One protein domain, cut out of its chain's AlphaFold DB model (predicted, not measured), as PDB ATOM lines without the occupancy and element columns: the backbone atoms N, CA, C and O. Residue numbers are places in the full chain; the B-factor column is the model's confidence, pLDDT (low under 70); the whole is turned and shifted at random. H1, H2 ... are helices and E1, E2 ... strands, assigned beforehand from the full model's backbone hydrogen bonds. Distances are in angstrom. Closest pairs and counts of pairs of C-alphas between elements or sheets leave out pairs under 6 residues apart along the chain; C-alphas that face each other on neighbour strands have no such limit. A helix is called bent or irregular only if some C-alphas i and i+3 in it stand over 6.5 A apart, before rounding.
ATOM      1  N   LEU A  52     -53.192  -3.840  11.250       42.12
ATOM      2  CA  LEU A  52     -52.204  -2.830  11.626       42.12
ATOM      3  C   LEU A  52     -50.767  -3.356  11.474       42.12
ATOM      4  O   LEU A  52     -49.925  -2.678  10.892       42.12
ATOM      5  N   ASP A  53     -50.491  -4.584  11.926       38.75
ATOM      6  CA  ASP A  53     -49.174  -5.219  11.777       38.75
ATOM      7  C   ASP A  53     -48.831  -5.475  10.298       38.75
ATOM      8  O   ASP A  53     -47.694  -5.292   9.856       38.75
ATOM      9  N   ARG A  54     -49.841  -5.819   9.487       41.44
ATOM     10  CA  ARG A  54     -49.704  -5.946   8.033       41.44
ATOM     11  C   ARG A  54     -49.486  -4.583   7.374       41.44
ATOM     12  O   ARG A  54     -48.598  -4.469   6.537       41.44
ATOM     13  N   PHE A  55     -50.199  -3.535   7.780       39.38
ATOM     14  CA  PHE A  55     -50.011  -2.170   7.275       39.38
ATOM     15  C   PHE A  55     -48.612  -1.623   7.614       39.38
ATOM     16  O   PHE A  55     -47.927  -1.092   6.740       39.38
ATOM     17  N   ILE A  56     -48.127  -1.853   8.840       42.84
ATOM     18  CA  ILE A  56     -46.763  -1.506   9.282       42.84
ATOM     19  C   ILE A  56     -45.704  -2.212   8.420       42.84
ATOM     20  O   ILE A  56     -44.715  -1.583   8.040       42.84
ATOM     21  N   LYS A  57     -45.925  -3.486   8.067       37.34
ATOM     22  CA  LYS A  57     -45.035  -4.277   7.198       37.34
ATOM     23  C   LYS A  57     -45.103  -3.892   5.716       37.34
ATOM     24  O   LYS A  57     -44.118  -4.073   5.012       37.34
ATOM     25  N   THR A  58     -46.235  -3.371   5.238       38.38
ATOM     26  CA  THR A  58     -46.457  -3.116   3.799       38.38
ATOM     27  C   THR A  58     -46.070  -1.691   3.380       38.38
ATOM     28  O   THR A  58     -45.717  -1.472   2.226       38.38
ATOM     29  N   VAL A  59     -46.084  -0.715   4.301       39.25
ATOM     30  CA  VAL A  59     -45.857   0.714   3.983       39.25
ATOM     31  C   VAL A  59     -44.422   1.188   4.269       39.25
ATOM     32  O   VAL A  59     -44.033   2.271   3.841       39.25
ATOM     33  N   ALA A  60     -43.586   0.405   4.959       37.69
ATOM     34  CA  ALA A  60     -42.225   0.825   5.298       37.69
ATOM     35  C   ALA A  60     -41.180  -0.250   4.955       37.69
ATOM     36  O   ALA A  60     -41.087  -1.235   5.687       37.69
ATOM     37  N   PRO A  61     -40.311  -0.036   3.946       37.97
ATOM     38  CA  PRO A  61     -39.118  -0.871   3.769       37.97
ATOM     39  C   PRO A  61     -38.177  -0.837   4.996       37.97
ATOM     40  O   PRO A  61     -37.350  -1.726   5.162       37.97
ATOM     41  N   ASP A  62     -38.367   0.129   5.907       44.19
ATOM     42  CA  ASP A  62     -37.573   0.332   7.125       44.19
ATOM     43  C   ASP A  62     -38.273  -0.137   8.422       44.19
ATOM     44  O   ASP A  62     -38.010   0.410   9.486       44.19
ATOM     45  N   GLY A  63     -39.208  -1.091   8.402       50.78
ATOM     46  CA  GLY A  63     -39.620  -1.785   9.642       50.78
ATOM     47  C   GLY A  63     -40.214  -0.917  10.772       50.78
ATOM     48  O   GLY A  63     -40.055  -1.241  11.945       50.78
ATOM     49  N   GLY A  64     -40.900   0.185  10.452       70.44
ATOM     50  CA  GLY A  64     -41.640   0.985  11.442       70.44
ATOM     51  C   GLY A  64     -40.890   2.172  12.066       70.44
ATOM     52  O   GLY A  64     -41.522   2.955  12.776       70.44
ATOM     53  N   TYR A  65     -39.607   2.388  11.763       85.50
ATOM     54  CA  TYR A  65     -38.854   3.534  12.294       85.50
ATOM     55  C   TYR A  65     -39.346   4.884  11.738       85.50
ATOM     56  O   TYR A  65     -39.773   4.995  10.589       85.50
ATOM     57  N   LEU A  66     -39.265   5.925  12.567       92.12
ATOM     58  CA  LEU A  66     -39.378   7.329  12.180       92.12
ATOM     59  C   LEU A  66     -38.005   7.835  11.733       92.12
ATOM     60  O   LEU A  66     -37.029   7.695  12.469       92.12
ATOM     61  N   ARG A  67     -37.927   8.487  10.569       92.19
ATOM     62  CA  ARG A  67     -36.709   9.176  10.126       92.19
ATOM     63  C   ARG A  67     -36.739  10.609  10.648       92.19
ATOM     64  O   ARG A  67     -37.243  11.503   9.982       92.19
ATOM     65  N   LYS A  68     -36.276  10.840  11.873       92.12
ATOM     66  CA  LYS A  68     -36.379  12.164  12.499       92.12
ATOM     67  C   LYS A  68     -35.239  13.074  12.015       92.12
ATOM     68  O   LYS A  68     -34.088  12.713  12.267       92.12
ATOM     69  N   PRO A  69     -35.512  14.217  11.355       89.25
ATOM     70  CA  PRO A  69     -34.461  15.142  10.936       89.25
ATOM     71  C   PRO A  69     -33.660  15.626  12.136       89.25
ATOM     72  O   PRO A  69     -34.201  15.800  13.233       89.25
ATOM     73  N   VAL A  70     -32.369  15.851  11.919       84.94
ATOM     74  CA  VAL A  70     -31.425  16.249  12.966       84.94
ATOM     75  C   VAL A  70     -31.850  17.548  13.662       84.94
ATOM     76  O   VAL A  70     -31.730  17.659  14.885       84.94
ATOM     77  N   GLU A  71     -32.404  18.488  12.903       82.81
ATOM     78  CA  GLU A  71     -32.904  19.785  13.360       82.81
ATOM     79  C   GLU A  71     -34.081  19.639  14.340       82.81
ATOM     80  O   GLU A  71     -34.243  20.448  15.251       82.81
ATOM     81  N   ALA A  72     -34.861  18.558  14.231       85.88
ATOM     82  CA  ALA A  72     -36.011  18.292  15.096       85.88
ATOM     83  C   ALA A  72     -35.666  17.530  16.391       85.88
ATOM     84  O   ALA A  72     -36.558  17.231  17.191       85.88
ATOM     85  N   ILE A  73     -34.397  17.169  16.616       88.06
ATOM     86  CA  ILE A  73     -33.991  16.383  17.794       88.06
ATOM     87  C   ILE A  73     -33.857  17.286  19.024       88.06
ATOM     88  O   ILE A  73     -34.584  17.104  20.004       88.06
ATOM     89  N   LEU A  74     -32.983  18.295  18.966       87.25
ATOM     90  CA  LEU A  74     -32.687  19.213  20.079       87.25
ATOM     91  C   LEU A  74     -33.529  20.494  20.027       87.25
ATOM     92  O   LEU A  74     -33.036  21.603  20.224       87.25
ATOM     93  N   VAL A  75     -34.819  20.329  19.756       86.62
ATOM     94  CA  VAL A  75     -35.766  21.445  19.705       86.62
ATOM     95  C   VAL A  75     -35.902  22.063  21.087       86.62
ATOM     96  O   VAL A  75     -36.105  21.361  22.081       86.62
ATOM     97  N   THR A  76     -35.779  23.383  21.122       84.25
ATOM     98  CA  THR A  76     -35.772  24.188  22.338       84.25
ATOM     99  C   THR A  76     -36.957  25.144  22.260       84.25
ATOM    100  O   THR A  76     -36.948  26.008  21.383       84.25
ATOM    101  N   PRO A  77     -37.986  25.002  23.116       86.00
ATOM    102  CA  PRO A  77     -39.049  25.997  23.162       86.00
ATOM    103  C   PRO A  77     -38.453  27.354  23.548       86.00
ATOM    104  O   PRO A  77     -37.512  27.415  24.342       86.00
ATOM    105  N   LYS A  78     -38.979  28.432  22.964       82.56
ATOM    106  CA  LYS A  78     -38.582  29.803  23.320       82.56
ATOM    107  C   LYS A  78     -39.335  30.315  24.542       82.56
ATOM    108  O   LYS A  78     -38.775  31.080  25.314       82.56
ATOM    109  N   GLU A  79     -40.559  29.835  24.724       80.19
ATOM    110  CA  GLU A  79     -41.438  30.167  25.839       80.19
ATOM    111  C   GLU A  79     -42.156  28.900  26.306       80.19
ATOM    112  O   GLU A  79     -42.431  27.993  25.506       80.19
ATOM    113  N   GLY A  80     -42.475  28.829  27.597       86.38
ATOM    114  CA  GLY A  80     -43.259  27.732  28.138       86.38
ATOM    115  C   GLY A  80     -42.522  26.394  28.132       86.38
ATOM    116  O   GLY A  80     -41.289  26.297  28.198       86.38
ATOM    117  N   LYS A  81     -43.311  25.315  28.072       90.31
ATOM    118  CA  LYS A  81     -42.818  23.948  28.233       90.31
ATOM    119  C   LYS A  81     -43.246  23.025  27.093       90.31
ATOM    120  O   LYS A  81     -44.418  22.688  26.959       90.31
ATOM    121  N   LEU A  82     -42.270  22.500  26.358       93.12
ATOM    122  CA  LEU A  82     -42.428  21.348  25.477       93.12
ATOM    123  C   LEU A  82     -42.468  20.065  26.318       93.12
ATOM    124  O   LEU A  82     -41.467  19.608  26.874       93.12
ATOM    125  N   THR A  83     -43.654  19.476  26.437       92.88
ATOM    126  CA  THR A  83     -43.859  18.275  27.255       92.88
ATOM    127  C   THR A  83     -43.394  16.994  26.552       92.88
ATOM    128  O   THR A  83     -43.259  16.930  25.328       92.88
ATOM    129  N   LEU A  84     -43.196  15.918  27.326       91.81
ATOM    130  CA  LEU A  84     -42.933  14.579  26.778       91.81
ATOM    131  C   LEU A  84     -44.049  14.132  25.818       91.81
ATOM    132  O   LEU A  84     -43.761  13.553  24.772       91.81
ATOM    133  N   GLN A  85     -45.309  14.431  26.149       91.06
ATOM    134  CA  GLN A  85     -46.445  14.074  25.300       91.06
ATOM    135  C   GLN A  85     -46.473  14.879  24.002       91.06
ATOM    136  O   GLN A  85     -46.679  14.288  22.946       91.06
ATOM    137  N   ALA A  86     -46.147  16.175  24.038       93.12
ATOM    138  CA  ALA A  86     -45.973  16.964  22.819       93.12
ATOM    139  C   ALA A  86     -44.912  16.338  21.895       93.12
ATOM    140  O   ALA A  86     -45.172  16.099  20.715       93.12
ATOM    141  N   ARG A  87     -43.749  15.949  22.436       92.88
ATOM    142  CA  ARG A  87     -42.705  15.267  21.650       92.88
ATOM    143  C   ARG A  87     -43.190  13.942  21.043       92.88
ATOM    144  O   ARG A  87     -42.885  13.662  19.883       92.88
ATOM    145  N   ARG A  88     -43.969  13.145  21.784       91.56
ATOM    146  CA  ARG A  88     -44.583  11.904  21.271       91.56
ATOM    147  C   ARG A  88     -45.591  12.187  20.155       91.56
ATOM    148  O   ARG A  88     -45.532  11.522  19.124       91.56
ATOM    149  N   PHE A  89     -46.451  13.192  20.325       94.25
ATOM    150  CA  PHE A  89     -47.418  13.619  19.308       94.25
ATOM    151  C   PHE A  89     -46.704  13.991  18.014       94.25
ATOM    152  O   PHE A  89     -47.030  13.446  16.963       94.25
ATOM    153  N   HIS A  90     -45.680  14.841  18.098       94.44
ATOM    154  CA  HIS A  90     -44.892  15.235  16.936       94.44
ATOM    155  C   HIS A  90     -44.260  14.025  16.234       94.44
ATOM    156  O   HIS A  90     -44.346  13.908  15.015       94.44
ATOM    157  N   ASN A  91     -43.680  13.084  16.983       94.25
ATOM    158  CA  ASN A  91     -43.082  11.886  16.392       94.25
ATOM    159  C   ASN A  91     -44.115  11.001  15.669       94.25
ATOM    160  O   ASN A  91     -43.819  10.490  14.590       94.25
ATOM    161  N   VAL A  92     -45.324  10.842  16.221       93.69
ATOM    162  CA  VAL A  92     -46.413  10.105  15.557       93.69
ATOM    163  C   VAL A  92     -46.879  10.830  14.294       93.69
ATOM    164  O   VAL A  92     -46.990  10.197  13.246       93.69
ATOM    165  N   LEU A  93     -47.105  12.146  14.363       95.44
ATOM    166  CA  LEU A  93     -47.537  12.957  13.218       95.44
ATOM    167  C   LEU A  93     -46.508  12.934  12.088       95.44
ATOM    168  O   LEU A  93     -46.858  12.742  10.923       95.44
ATOM    169  N   LEU A  94     -45.228  13.075  12.427       94.94
ATOM    170  CA  LEU A  94     -44.146  13.024  11.457       94.94
ATOM    171  C   LEU A  94     -44.031  11.634  10.825       94.94
ATOM    172  O   LEU A  94     -43.915  11.516   9.608       94.94
ATOM    173  N   ARG A  95     -44.134  10.568  11.628       93.81
ATOM    174  CA  ARG A  95     -44.085   9.192  11.119       93.81
ATOM    175  C   ARG A  95     -45.258   8.889  10.195       93.81
ATOM    176  O   ARG A  95     -45.064   8.206   9.189       93.81
ATOM    177  N   HIS A  96     -46.450   9.367  10.546       94.25
ATOM    178  CA  HIS A  96     -47.641   9.249   9.716       94.25
ATOM    179  C   HIS A  96     -47.444   9.987   8.388       94.25
ATOM    180  O   HIS A  96     -47.665   9.406   7.329       94.25
ATOM    181  N   ALA A  97     -46.934  11.218   8.428       94.12
ATOM    182  CA  ALA A  97     -46.699  12.014   7.231       94.12
ATOM    183  C   ALA A  97     -45.643  11.381   6.305       94.12
ATOM    184  O   ALA A  97     -45.834  11.354   5.097       94.12
ATOM    185  N   GLN A  98     -44.578  10.790   6.862       92.75
ATOM    186  CA  GLN A  98     -43.549  10.071   6.093       92.75
ATOM    187  C   GLN A  98     -44.053   8.793   5.406       92.75
ATOM    188  O   GLN A  98     -43.467   8.373   4.413       92.75
ATOM    189  N   ALA A  99     -45.103   8.161   5.938       90.62
ATOM    190  CA  ALA A  99     -45.732   6.985   5.326       90.62
ATOM    191  C   ALA A  99     -46.920   7.319   4.423       90.62
ATOM    192  O   ALA A  99     -47.394   6.444   3.702       90.62
ATOM    193  N   SER A 100     -47.426   8.545   4.490       90.25
ATOM    194  CA  SER A 100     -48.584   8.959   3.714       90.25
ATOM    195  C   SER A 100     -48.142   9.532   2.369       90.25
ATOM    196  O   SER A 100     -47.079  10.155   2.282       90.25
ATOM    197  N   PRO A 101     -48.957   9.385   1.313       88.62
ATOM    198  CA  PRO A 101     -48.816  10.205   0.121       88.62
ATOM    199  C   PRO A 101     -48.841  11.695   0.482       88.62
ATOM    200  O   PRO A 101     -49.468  12.101   1.463       88.62
ATOM    201  N   LEU A 102     -48.166  12.513  -0.325       88.81
ATOM    202  CA  LEU A 102     -48.268  13.964  -0.197       88.81
ATOM    203  C   LEU A 102     -49.728  14.392  -0.439       88.81
ATOM    204  O   LEU A 102     -50.307  13.950  -1.433       88.81
ATOM    205  N   PRO A 103     -50.309  15.247   0.424       89.31
ATOM    206  CA  PRO A 103     -51.620  15.834   0.177       89.31
ATOM    207  C   PRO A 103     -51.634  16.619  -1.136       89.31
ATOM    208  O   PRO A 103     -50.600  17.165  -1.545       89.31
ATOM    209  N   ALA A 104     -52.800  16.708  -1.778       89.38
ATOM    210  CA  ALA A 104     -52.958  17.569  -2.943       89.38
ATOM    211  C   ALA A 104     -52.681  19.044  -2.569       89.38
ATOM    212  O   ALA A 104     -52.773  19.417  -1.394       89.38
ATOM    213  N   PRO A 105     -52.326  19.912  -3.533       86.81
ATOM    214  CA  PRO A 105     -52.136  21.334  -3.261       86.81
ATOM    215  C   PRO A 105     -53.350  21.945  -2.540       86.81
ATOM    216  O   PRO A 105     -54.475  21.842  -3.016       86.81
ATOM    217  N   GLY A 106     -53.118  22.574  -1.384       84.69
ATOM    218  CA  GLY A 106     -54.172  23.152  -0.538       84.69
ATOM    219  C   GLY A 106     -54.812  22.183   0.465       84.69
ATOM    220  O   GLY A 106     -55.519  22.630   1.370       84.69
ATOM    221  N   GLU A 107     -54.534  20.883   0.366       91.25
ATOM    222  CA  GLU A 107     -54.961  19.879   1.341       91.25
ATOM    223  C   GLU A 107     -53.912  19.660   2.440       91.25
ATOM    224  O   GLU A 107     -52.757  20.079   2.349       91.25
ATOM    225  N   ARG A 108     -54.340  18.995   3.516       94.62
ATOM    226  CA  ARG A 108     -53.547  18.737   4.724       94.62
ATOM    227  C   ARG A 108     -53.386  17.241   4.938       94.62
ATOM    228  O   ARG A 108     -54.189  16.454   4.441       94.62
ATOM    229  N   PHE A 109     -52.399  16.839   5.737       95.62
ATOM    230  CA  PHE A 109     -52.324  15.451   6.181       95.62
ATOM    231  C   PHE A 109     -53.539  15.125   7.045       95.62
ATOM    232  O   PHE A 109     -53.895  15.891   7.942       95.62
ATOM    233  N   GLN A 110     -54.156  13.978   6.784       95.62
ATOM    234  CA  GLN A 110     -55.337  13.509   7.494       95.62
ATOM    235  C   GLN A 110     -55.043  12.169   8.157       95.62
ATOM    236  O   GLN A 110     -54.599  11.236   7.498       95.62
ATOM    237  N   MET A 111     -55.321  12.070   9.455       95.38
ATOM    238  CA  MET A 111     -55.184  10.837  10.227       95.38
ATOM    239  C   MET A 111     -56.461  10.594  11.043       95.38
ATOM    240  O   MET A 111     -56.928  11.516  11.717       95.38
ATOM    241  N   PRO A 112     -57.030   9.375  11.044       94.06
ATOM    242  CA  PRO A 112     -58.085   9.004  11.981       94.06
ATOM    243  C   PRO A 112     -57.668   9.285  13.427       94.06
ATOM    244  O   PRO A 112     -56.588   8.887  13.868       94.06
ATOM    245  N   LEU A 113     -58.528   9.951  14.198       92.62
ATOM    246  CA  LEU A 113     -58.189  10.326  15.573       92.62
ATOM    247  C   LEU A 113     -57.955   9.092  16.458       92.62
ATOM    248  O   LEU A 113     -57.099   9.117  17.336       92.62
ATOM    249  N   SER A 114     -58.670   7.995  16.191       90.12
ATOM    250  CA  SER A 114     -58.465   6.700  16.853       90.12
ATOM    251  C   SER A 114     -57.045   6.166  16.650       90.12
ATOM    252  O   SER A 114     -56.394   5.776  17.617       90.12
ATOM    253  N   GLN A 115     -56.535   6.219  15.416       90.75
ATOM    254  CA  GLN A 115     -55.167   5.817  15.086       90.75
ATOM    255  C   GLN A 115     -54.142   6.708  15.801       90.75
ATOM    256  O   GLN A 115     -53.156   6.212  16.345       90.75
ATOM    257  N   PHE A 116     -54.381   8.020  15.845       91.62
ATOM    258  CA  PHE A 116     -53.501   8.950  16.550       91.62
ATOM    259  C   PHE A 116     -53.406   8.646  18.047       91.62
ATOM    260  O   PHE A 116     -52.312   8.560  18.608       91.62
ATOM    261  N   VAL A 117     -54.555   8.444  18.692       89.12
ATOM    262  CA  VAL A 117     -54.660   8.103  20.116       89.12
ATOM    263  C   VAL A 117     -53.955   6.780  20.413       89.12
ATOM    264  O   VAL A 117     -53.183   6.693  21.368       89.12
ATOM    265  N   GLN A 118     -54.165   5.765  19.570       85.38
ATOM    266  CA  GLN A 118     -53.536   4.455  19.725       85.38
ATOM    267  C   GLN A 118     -52.006   4.552  19.635       85.38
ATOM    268  O   GLN A 118     -51.294   4.023  20.490       85.38
ATOM    269  N   ASN A 119     -51.494   5.283  18.642       85.38
ATOM    270  CA  ASN A 119     -50.058   5.439  18.416       85.38
ATOM    271  C   ASN A 119     -49.369   6.307  19.479       85.38
ATOM    272  O   ASN A 119     -48.188   6.114  19.762       85.38
ATOM    273  N   THR A 120     -50.094   7.248  20.084       83.38
ATOM    274  CA  THR A 120     -49.591   8.080  21.190       83.38
ATOM    275  C   THR A 120     -49.768   7.421  22.564       83.38
ATOM    276  O   THR A 120     -49.194   7.904  23.540       83.38
ATOM    277  N   ARG A 121     -50.498   6.293  22.634       74.62
ATOM    278  CA  ARG A 121     -50.837   5.535  23.855       74.62
ATOM    279  C   ARG A 121     -51.437   6.408  24.957       74.62
ATOM    280  O   ARG A 121     -51.082   6.282  26.127       74.62
ATOM    281  N   LEU A 122     -52.329   7.315  24.577       78.50
ATOM    282  CA  LEU A 122     -53.107   8.079  25.547       78.50
ATOM    283  C   LEU A 122     -54.115   7.150  26.226       78.50
ATOM    284  O   LEU A 122     -54.902   6.494  25.549       78.50
ATOM    285  N   GLU A 123     -54.103   7.120  27.557       69.06
ATOM    286  CA  GLU A 123     -55.055   6.325  28.344       69.06
ATOM    287  C   GLU A 123     -56.482   6.879  28.240       69.06
ATOM    288  O   GLU A 123     -57.447   6.118  28.229       69.06
ATOM    289  N   GLN A 124     -56.624   8.205  28.122       66.94
ATOM    290  CA  GLN A 124     -57.905   8.876  27.922       66.94
ATOM    291  C   GLN A 124     -57.829   9.923  26.811       66.94
ATOM    292  O   GLN A 124     -56.870  10.690  26.707       66.94
ATOM    293  N   VAL A 125     -58.882   9.974  25.993       74.06
ATOM    294  CA  VAL A 125     -59.023  10.944  24.904       74.06
ATOM    295  C   VAL A 125     -59.825  12.133  25.404       74.06
ATOM    296  O   VAL A 125     -61.044  12.062  25.534       74.06
ATOM    297  N   ASN A 126     -59.141  13.244  25.665       85.25
ATOM    298  CA  ASN A 126     -59.779  14.523  25.943       85.25
ATOM    299  C   ASN A 126     -59.406  15.518  24.841       85.25
ATOM    300  O   ASN A 126     -58.248  15.912  24.728       85.25
ATOM    301  N   ASN A 127     -60.385  15.952  24.043       87.00
ATOM    302  CA  ASN A 127     -60.151  16.888  22.940       87.00
ATOM    303  C   ASN A 127     -59.547  18.221  23.404       87.00
ATOM    304  O   ASN A 127     -58.760  18.807  22.664       87.00
ATOM    305  N   ALA A 128     -59.871  18.686  24.616       90.44
ATOM    306  CA  ALA A 128     -59.274  19.897  25.176       90.44
ATOM    307  C   ALA A 128     -57.775  19.699  25.443       90.44
ATOM    308  O   ALA A 128     -56.967  20.532  25.044       90.44
ATOM    309  N   TYR A 129     -57.404  18.553  26.023       90.69
ATOM    310  CA  TYR A 129     -56.006  18.180  26.238       90.69
ATOM    311  C   TYR A 129     -55.254  17.991  24.914       90.69
ATOM    312  O   TYR A 129     -54.146  18.494  24.747       90.69
ATOM    313  N   LEU A 130     -55.869  17.323  23.931       92.31
ATOM    314  CA  LEU A 130     -55.284  17.182  22.597       92.31
ATOM    315  C   LEU A 130     -55.008  18.547  21.963       92.31
ATOM    316  O   LEU A 130     -53.914  18.776  21.456       92.31
ATOM    317  N   ALA A 131     -55.984  19.457  22.017       93.81
ATOM    318  CA  ALA A 131     -55.841  20.808  21.493       93.81
ATOM    319  C   ALA A 131     -54.737  21.590  22.221       93.81
ATOM    320  O   ALA A 131     -53.980  22.303  21.571       93.81
ATOM    321  N   GLU A 132     -54.604  21.439  23.540       93.44
ATOM    322  CA  GLU A 132     -53.524  22.047  24.323       93.44
ATOM    323  C   GLU A 132     -52.143  21.554  23.866       93.44
ATOM    324  O   GLU A 132     -51.266  22.360  23.557       93.44
ATOM    325  N   VAL A 133     -51.957  20.236  23.739       93.31
ATOM    326  CA  VAL A 133     -50.687  19.643  23.289       93.31
ATOM    327  C   VAL A 133     -50.368  20.023  21.839       93.31
ATOM    328  O   VAL A 133     -49.220  20.328  21.523       93.31
ATOM    329  N   LEU A 134     -51.369  20.058  20.954       95.06
ATOM    330  CA  LEU A 134     -51.193  20.508  19.569       95.06
ATOM    331  C   LEU A 134     -50.822  21.997  19.501       95.06
ATOM    332  O   LEU A 134     -49.939  22.359  18.729       95.06
ATOM    333  N   ARG A 135     -51.411  22.851  20.348       94.44
ATOM    334  CA  ARG A 135     -51.008  24.263  20.464       94.44
ATOM    335  C   ARG A 135     -49.560  24.404  20.919       94.44
ATOM    336  O   ARG A 135     -48.849  25.204  20.327       94.44
ATOM    337  N   MET A 136     -49.096  23.602  21.885       93.44
ATOM    338  CA  MET A 136     -47.675  23.605  22.277       93.44
ATOM    339  C   MET A 136     -46.757  23.301  21.085       93.44
ATOM    340  O   MET A 136     -45.701  23.911  20.940       93.44
ATOM    341  N   LEU A 137     -47.141  22.363  20.212       94.62
ATOM    342  CA  LEU A 137     -46.376  22.077  18.994       94.62
ATOM    343  C   LEU A 137     -46.399  23.252  18.011       94.62
ATOM    344  O   LEU A 137     -45.373  23.557  17.407       94.62
ATOM    345  N   MET A 138     -47.537  23.937  17.890       93.31
ATOM    346  CA  MET A 138     -47.679  25.126  17.046       93.31
ATOM    347  C   MET A 138     -46.912  26.346  17.569       93.31
ATOM    348  O   MET A 138     -46.623  27.234  16.782       93.31
ATOM    349  N   THR A 139     -46.561  26.415  18.855       91.12
ATOM    350  CA  THR A 139     -45.740  27.509  19.412       91.12
ATOM    351  C   THR A 139     -44.260  27.152  19.541       91.12
ATOM    352  O   THR A 139     -43.434  28.016  19.829       91.12
ATOM    353  N   THR A 140     -43.894  25.886  19.336       91.00
ATOM    354  CA  THR A 140     -42.505  25.446  19.451       91.00
ATOM    355  C   THR A 140     -41.776  25.645  18.126       91.00
ATOM    356  O   THR A 140     -42.021  24.918  17.162       91.00
ATOM    357  N   THR A 141     -40.847  26.597  18.102       87.62
ATOM    358  CA  THR A 141     -40.027  26.924  16.929       87.62
ATOM    359  C   THR A 141     -38.823  25.991  16.780       87.62
ATOM    360  O   THR A 141     -38.128  25.665  17.744       87.62
ATOM    361  N   VAL A 142     -38.555  25.594  15.544       84.19
ATOM    362  CA  VAL A 142     -37.350  24.923  15.064       84.19
ATOM    363  C   VAL A 142     -36.595  25.910  14.186       84.19
ATOM    364  O   VAL A 142     -37.185  26.509  13.293       84.19
ATOM    365  N   GLU A 143     -35.299  26.068  14.433       84.38
ATOM    366  CA  GLU A 143     -34.419  26.962  13.676       84.38
ATOM    367  C   GLU A 143     -33.359  26.144  12.933       84.38
ATOM    368  O   GLU A 143     -32.878  25.127  13.444       84.38
ATOM    369  N   TRP A 144     -32.985  26.585  11.734       81.94
ATOM    370  CA  TRP A 144     -31.920  25.981  10.936       81.94
ATOM    371  C   TRP A 144     -31.217  27.010  10.048       81.94
ATOM    372  O   TRP A 144     -31.661  28.149   9.898       81.94
ATOM    373  N   GLY A 145     -30.117  26.571   9.436       78.12
ATOM    374  CA  GLY A 145     -29.213  27.437   8.687       78.12
ATOM    375  C   GLY A 145     -28.152  28.051   9.596       78.12
ATOM    376  O   GLY A 145     -27.737  27.431  10.579       78.12
ATOM    377  N   ASP A 146     -27.702  29.251   9.253       76.81
ATOM    378  CA  ASP A 146     -26.700  29.970  10.026       76.81
ATOM    379  C   ASP A 146     -27.232  30.321  11.411       76.81
ATOM    380  O   ASP A 146     -28.388  30.709  11.583       76.81
ATOM    381  N   ALA A 147     -26.378  30.186  12.427       69.69
ATOM    382  CA  ALA A 147     -26.746  30.581  13.779       69.69
ATOM    383  C   ALA A 147     -27.106  32.072  13.790       69.69
ATOM    384  O   ALA A 147     -26.378  32.870  13.206       69.69
ATOM    385  N   TRP A 158     -30.639  32.207   7.709       86.12
ATOM    386  CA  TRP A 158     -31.352  31.696   8.879       86.12
ATOM    387  C   TRP A 158     -32.814  31.467   8.518       86.12
ATOM    388  O   TRP A 158     -33.418  32.230   7.760       86.12
ATOM    389  N   SER A 159     -33.387  30.387   9.023       84.81
ATOM    390  CA  SER A 159     -34.785  30.048   8.797       84.81
ATOM    391  C   SER A 159     -35.364  29.424  10.054       84.81
ATOM    392  O   SER A 159     -34.667  28.736  10.804       84.81
ATOM    393  N   ALA A 160     -36.646  29.673  10.283       86.38
ATOM    394  CA  ALA A 160     -37.357  29.176  11.441       86.38
ATOM    395  C   ALA A 160     -38.798  28.840  11.072       86.38
ATOM    396  O   ALA A 160     -39.422  29.546  10.285       86.38
ATOM    397  N   ALA A 161     -39.328  27.779  11.665       88.81
ATOM    398  CA  ALA A 161     -40.720  27.375  11.527       88.81
ATOM    399  C   ALA A 161     -41.171  26.627  12.780       88.81
ATOM    400  O   ALA A 161     -40.356  26.207  13.596       88.81
ATOM    401  N   THR A 162     -42.472  26.446  12.952       91.88
ATOM    402  CA  THR A 162     -43.029  25.713  14.092       91.88
ATOM    403  C   THR A 162     -43.006  24.204  13.834       91.88
ATOM    404  O   THR A 162     -42.950  23.759  12.686       91.88
ATOM    405  N   LEU A 163     -43.058  23.384  14.891       92.19
ATOM    406  CA  LEU A 163     -43.052  21.917  14.745       92.19
ATOM    407  C   LEU A 163     -44.222  21.396  13.902       92.19
ATOM    408  O   LEU A 163     -44.069  20.414  13.180       92.19
ATOM    409  N   ILE A 164     -45.379  22.049  13.998       94.75
ATOM    410  CA  ILE A 164     -46.502  21.898  13.069       94.75
ATOM    411  C   ILE A 164     -47.048  23.292  12.756       94.75
ATOM    412  O   ILE A 164     -47.143  24.138  13.648       94.75
ATOM    413  N   SER A 165     -47.409  23.542  11.501       94.25
ATOM    414  CA  SER A 165     -47.990  24.821  11.071       94.25
ATOM    415  C   SER A 165     -49.505  24.851  11.267       94.25
ATOM    416  O   SER A 165     -50.107  25.918  11.382       94.25
ATOM    417  N   HIS A 166     -50.140  23.678  11.328       95.06
ATOM    418  CA  HIS A 166     -51.585  23.567  11.433       95.06
ATOM    419  C   HIS A 166     -52.029  22.312  12.190       95.06
ATOM    420  O   HIS A 166     -51.441  21.243  12.028       95.06
ATOM    421  N   ALA A 167     -53.128  22.427  12.944       96.88
ATOM    422  CA  ALA A 167     -53.870  21.297  13.490       96.88
ATOM    423  C   ALA A 167     -55.378  21.606  13.589       96.88
ATOM    424  O   ALA A 167     -55.768  22.656  14.095       96.88
ATOM    425  N   THR A 168     -56.229  20.677  13.154       96.00
ATOM    426  CA  THR A 168     -57.692  20.720  13.290       96.00
ATOM    427  C   THR A 168     -58.205  19.339  13.684       96.00
ATOM    428  O   THR A 168     -57.942  18.358  12.995       96.00
ATOM    429  N   ILE A 169     -58.986  19.259  14.762       94.81
ATOM    430  CA  ILE A 169     -59.741  18.053  15.122       94.81
ATOM    431  C   ILE A 169     -61.158  18.228  14.579       94.81
ATOM    432  O   ILE A 169     -61.879  19.124  15.014       94.81
ATOM    433  N   GLN A 170     -61.559  17.388  13.628       94.12
ATOM    434  CA  GLN A 170     -62.852  17.481  12.955       94.12
ATOM    435  C   GLN A 170     -63.668  16.204  13.157       94.12
ATOM    436  O   GLN A 170     -63.157  15.098  13.019       94.12
ATOM    437  N   LYS A 171     -64.963  16.355  13.443       93.94
ATOM    438  CA  LYS A 171     -65.942  15.263  13.437       93.94
ATOM    439  C   LYS A 171     -67.188  15.736  12.694       93.94
ATOM    440  O   LYS A 171     -67.888  16.615  13.191       93.94
ATOM    441  N   ARG A 172     -67.452  15.181  11.510       93.06
ATOM    442  CA  ARG A 172     -68.701  15.425  10.772       93.06
ATOM    443  C   ARG A 172     -69.768  14.421  11.204       93.06
ATOM    444  O   ARG A 172     -69.460  13.369  11.766       93.06
ATOM    445  N   VAL A 173     -71.037  14.762  10.989       93.50
ATOM    446  CA  VAL A 173     -72.160  13.873  11.320       93.50
ATOM    447  C   VAL A 173     -72.033  12.589  10.499       93.50
ATOM    448  O   VAL A 173     -71.930  12.649   9.281       93.50
ATOM    449  N   GLY A 174     -72.027  11.436  11.171       91.00
ATOM    450  CA  GLY A 174     -71.889  10.126  10.524       91.00
ATOM    451  C   GLY A 174     -70.455   9.714  10.166       91.00
ATOM    452  O   GLY A 174     -70.261   8.585   9.729       91.00
ATOM    453  N   GLU A 175     -69.452  10.569  10.392       92.25
ATOM    454  CA  GLU A 175     -68.044  10.267  10.112       92.25
ATOM    455  C   GLU A 175     -67.238  10.009  11.394       92.25
ATOM    456  O   GLU A 175     -67.569  10.472  12.494       92.25
ATOM    457  N   VAL A 176     -66.134   9.273  11.246       91.50
ATOM    458  CA  VAL A 176     -65.150   9.107  12.321       91.50
ATOM    459  C   VAL A 176     -64.399  10.425  12.559       91.50
ATOM    460  O   VAL A 176     -64.126  11.151  11.605       91.50
ATOM    461  N   PRO A 177     -64.043  10.769  13.811       93.75
ATOM    462  CA  PRO A 177     -63.227  11.947  14.070       93.75
ATOM    463  C   PRO A 177     -61.852  11.823  13.404       93.75
ATOM    464  O   PRO A 177     -61.202  10.778  13.492       93.75
ATOM    465  N   VAL A 178     -61.386  12.906  12.791       95.25
ATOM    466  CA  VAL A 178     -60.100  12.987  12.092       95.25
ATOM    467  C   VAL A 178     -59.274  14.156  12.616       95.25
ATOM    468  O   VAL A 178     -59.806  15.199  12.996       95.25
ATOM    469  N   LEU A 179     -57.959  13.968  12.635       96.38
ATOM    470  CA  LEU A 179     -56.974  15.013  12.866       96.38
ATOM    471  C   LEU A 179     -56.391  15.431  11.517       96.38
ATOM    472  O   LEU A 179     -55.754  14.632  10.831       96.38
ATOM    473  N   LEU A 180     -56.612  16.690  11.156       96.75
ATOM    474  CA  LEU A 180     -55.973  17.349  10.026       96.75
ATOM    475  C   LEU A 180     -54.780  18.137  10.548       96.75
ATOM    476  O   LEU A 180     -54.926  18.896  11.503       96.75
ATOM    477  N   TYR A 181     -53.615  17.993   9.937       96.81
ATOM    478  CA  TYR A 181     -52.417  18.700  10.370       96.81
ATOM    479  C   TYR A 181     -51.486  18.986   9.202       96.81
ATOM    480  O   TYR A 181     -51.618  18.405   8.124       96.81
ATOM    481  N   ASP A 182     -50.552  19.903   9.417       95.38
ATOM    482  CA  ASP A 182     -49.594  20.263   8.386       95.38
ATOM    483  C   ASP A 182     -48.256  20.733   8.965       95.38
ATOM    484  O   ASP A 182     -48.160  21.116  10.135       95.38
ATOM    485  N   PHE A 183     -47.231  20.689   8.122       93.12
ATOM    486  CA  PHE A 183     -45.918  21.273   8.361       93.12
ATOM    487  C   PHE A 183     -45.763  22.533   7.522       93.12
ATOM    488  O   PHE A 183     -46.394  22.676   6.471       93.12
ATOM    489  N   ASP A 184     -44.910  23.441   7.980       91.00
ATOM    490  CA  ASP A 184     -44.522  24.597   7.182       91.00
ATOM    491  C   ASP A 184     -43.962  24.144   5.813       91.00
ATOM    492  O   ASP A 184     -43.229  23.149   5.785       91.00
ATOM    493  N   PRO A 185     -44.306  24.795   4.683       86.88
ATOM    494  CA  PRO A 185     -43.853  24.379   3.355       86.88
ATOM    495  C   PRO A 185     -42.331  24.220   3.231       86.88
ATOM    496  O   PRO A 185     -41.881  23.223   2.659       86.88
ATOM    497  N   ASP A 186     -41.549  25.125   3.827       81.75
ATOM    498  CA  ASP A 186     -40.081  25.088   3.773       81.75
ATOM    499  C   ASP A 186     -39.517  23.939   4.619       81.75
ATOM    500  O   ASP A 186     -38.484  23.336   4.306       81.75
ATOM    501  N   LEU A 187     -40.227  23.595   5.693       83.06
ATOM    502  CA  LEU A 187     -39.869  22.508   6.594       83.06
ATOM    503  C   LEU A 187     -40.358  21.147   6.082       83.06
ATOM    504  O   LEU A 187     -39.739  20.119   6.362       83.06
ATOM    505  N   ARG A 188     -41.447  21.115   5.306       87.25
ATOM    506  CA  ARG A 188     -42.136  19.896   4.865       87.25
ATOM    507  C   ARG A 188     -41.196  18.965   4.110       87.25
ATOM    508  O   ARG A 188     -41.142  17.779   4.426       87.25
ATOM    509  N   GLN A 189     -40.417  19.474   3.154       82.00
ATOM    510  CA  GLN A 189     -39.478  18.638   2.401       82.00
ATOM    511  C   GLN A 189     -38.424  18.008   3.322       82.00
ATOM    512  O   GLN A 189     -38.203  16.797   3.262       82.00
ATOM    513  N   LYS A 190     -37.835  18.808   4.220       82.25
ATOM    514  CA  LYS A 190     -36.848  18.354   5.213       82.25
ATOM    515  C   LYS A 190     -37.436  17.336   6.192       82.25
ATOM    516  O   LYS A 190     -36.755  16.397   6.580       82.25
ATOM    517  N   MET A 191     -38.700  17.495   6.572       86.62
ATOM    518  CA  MET A 191     -39.401  16.596   7.490       86.62
ATOM    519  C   MET A 191     -39.754  15.262   6.841       86.62
ATOM    520  O   MET A 191     -39.568  14.207   7.444       86.62
ATOM    521  N   LEU A 192     -40.251  15.285   5.608       87.94
ATOM    522  CA  LEU A 192     -40.712  14.075   4.929       87.94
ATOM    523  C   LEU A 192     -39.561  13.261   4.341       87.94
ATOM    524  O   LEU A 192     -39.612  12.032   4.332       87.94
ATOM    525  N   ARG A 193     -38.525  13.937   3.838       86.12
ATOM    526  CA  ARG A 193     -37.358  13.313   3.204       86.12
ATOM    527  C   ARG A 193     -36.071  13.965   3.710       86.12
ATOM    528  O   ARG A 193     -35.397  14.653   2.945       86.12
ATOM    529  N   PRO A 194     -35.733  13.770   4.995       85.81
ATOM    530  CA  PRO A 194     -34.497  14.303   5.541       85.81
ATOM    531  C   PRO A 194     -33.285  13.619   4.911       85.81
ATOM    532  O   PRO A 194     -33.244  12.393   4.807       85.81
ATOM    533  N   GLU A 195     -32.280  14.412   4.551       81.06
ATOM    534  CA  GLU A 195     -30.967  13.910   4.131       81.06
ATOM    535  C   GLU A 195     -30.204  13.331   5.332       81.06
ATOM    536  O   GLU A 195     -29.749  12.188   5.301       81.06
ATOM    537  N   PHE A 196     -30.168  14.080   6.439       83.12
ATOM    538  CA  PHE A 196     -29.585  13.655   7.709       83.12
ATOM    539  C   PHE A 196     -30.685  13.408   8.738       83.12
ATOM    540  O   PHE A 196     -31.435  14.318   9.103       83.12
TER     541      PHE A 196
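What this domain is: This is residues 52 to 147 and 158 to 196 of the 518 residues of the protein "Rep_3 domain-containing protein" of Variovorax sp. WDL1 (UniProt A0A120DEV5). A small three-stranded sheet, E2, E6 and E5, packs beside a long helix, H2, which runs through the middle and is crossed by three other helices, H3, H4 and H5. A two-stranded ribbon, E3 and E4, lies at one end of the longest axis and the loop of the E5 and E6 hairpin at the other, while H1 lies at the rim. The printed part has 135 residues, with five named helices and six named strands in the order H1 E1 H2 E2 H3 H4 E3 E4 E5 E6 H5. Its class is mixed, helices and strands, and both sheets are antiparallel. The whole is compact, with a radius of gyration of the C-alphas of 14.9 A and spans of 49 by 36 by 30 A.

How they stand to each other: In the largest sheet the inner strand E6, residues 178 to 182, has the edge strands E2, residues 109 to 112, and E5, residues 166 to 170, as antiparallel neighbours. N 111 and O 179 are 2.9 A apart, and N 168 and O 180 are 2.8 A apart, both within hydrogen-bond range. E5 and E6 form a hairpin. H2, residues 84 to 99, only grazes this sheet with residues 93 to 97, and it is the hub, touching three helices. H3, residues 113 to 120, touches it at a steep tilt of 64 degrees, opposite ways, with the C-alphas of Phe 89 and Thr 120 closest at 6.2 A. H4, residues 127 to 139, touches H2 about perpendicular at 81 degrees, closest at the C-alphas of Ala 86 and Val 133, 5.4 A. H5, residues 185 to 192, touches H2 about perpendicular at 84 degrees, closest at the C-alphas of Gln 98 and Leu 192, 5.0 A. E3, residues 141 to 145, and E4, residues 158 to 162, are antiparallel neighbours, with N 142 and O 161 at 2.7 A. E1, residues 66 to 69, pairs with no named strand; its closest C-alpha pair with H2 is Leu 66 and Arg 95, 5.2 A. H1, residues 52 to 59, is close to H2 but not clearly touching, with the C-alphas of Val 59 and Ala 99 closest at 6.4 A. Every O i to N i+4 pair is within hydrogen-bond range in H1, H2, H3 and H4, but 2 of 4 are in H5.

Where its parts are: H1 begins at C-alpha 52, (-52.204, -2.830, 11.626). H2 measures 22.9 A and H4 18.2 A from first to last C-alpha; E4 measures 14.1 A. H5 is irregular, but only just: C-alphas 186 and 189 are 6.6 A apart. It ends at C-alpha 192, (-40.712, 14.075, 4.929).

The domain as a whole: The two C-alphas farthest apart, those of Ala 147 and Gly 174, are 49.7 A apart. Residues 148 to 157 are not printed, and C-alphas 147 and 158 are 6.8 A apart across the cut. The link from E1 to H2 is long, with 14 residues. Mean pLDDT of the printed part is 84.7; residues 52 to 63, 123 to 124 and 147 are under 70.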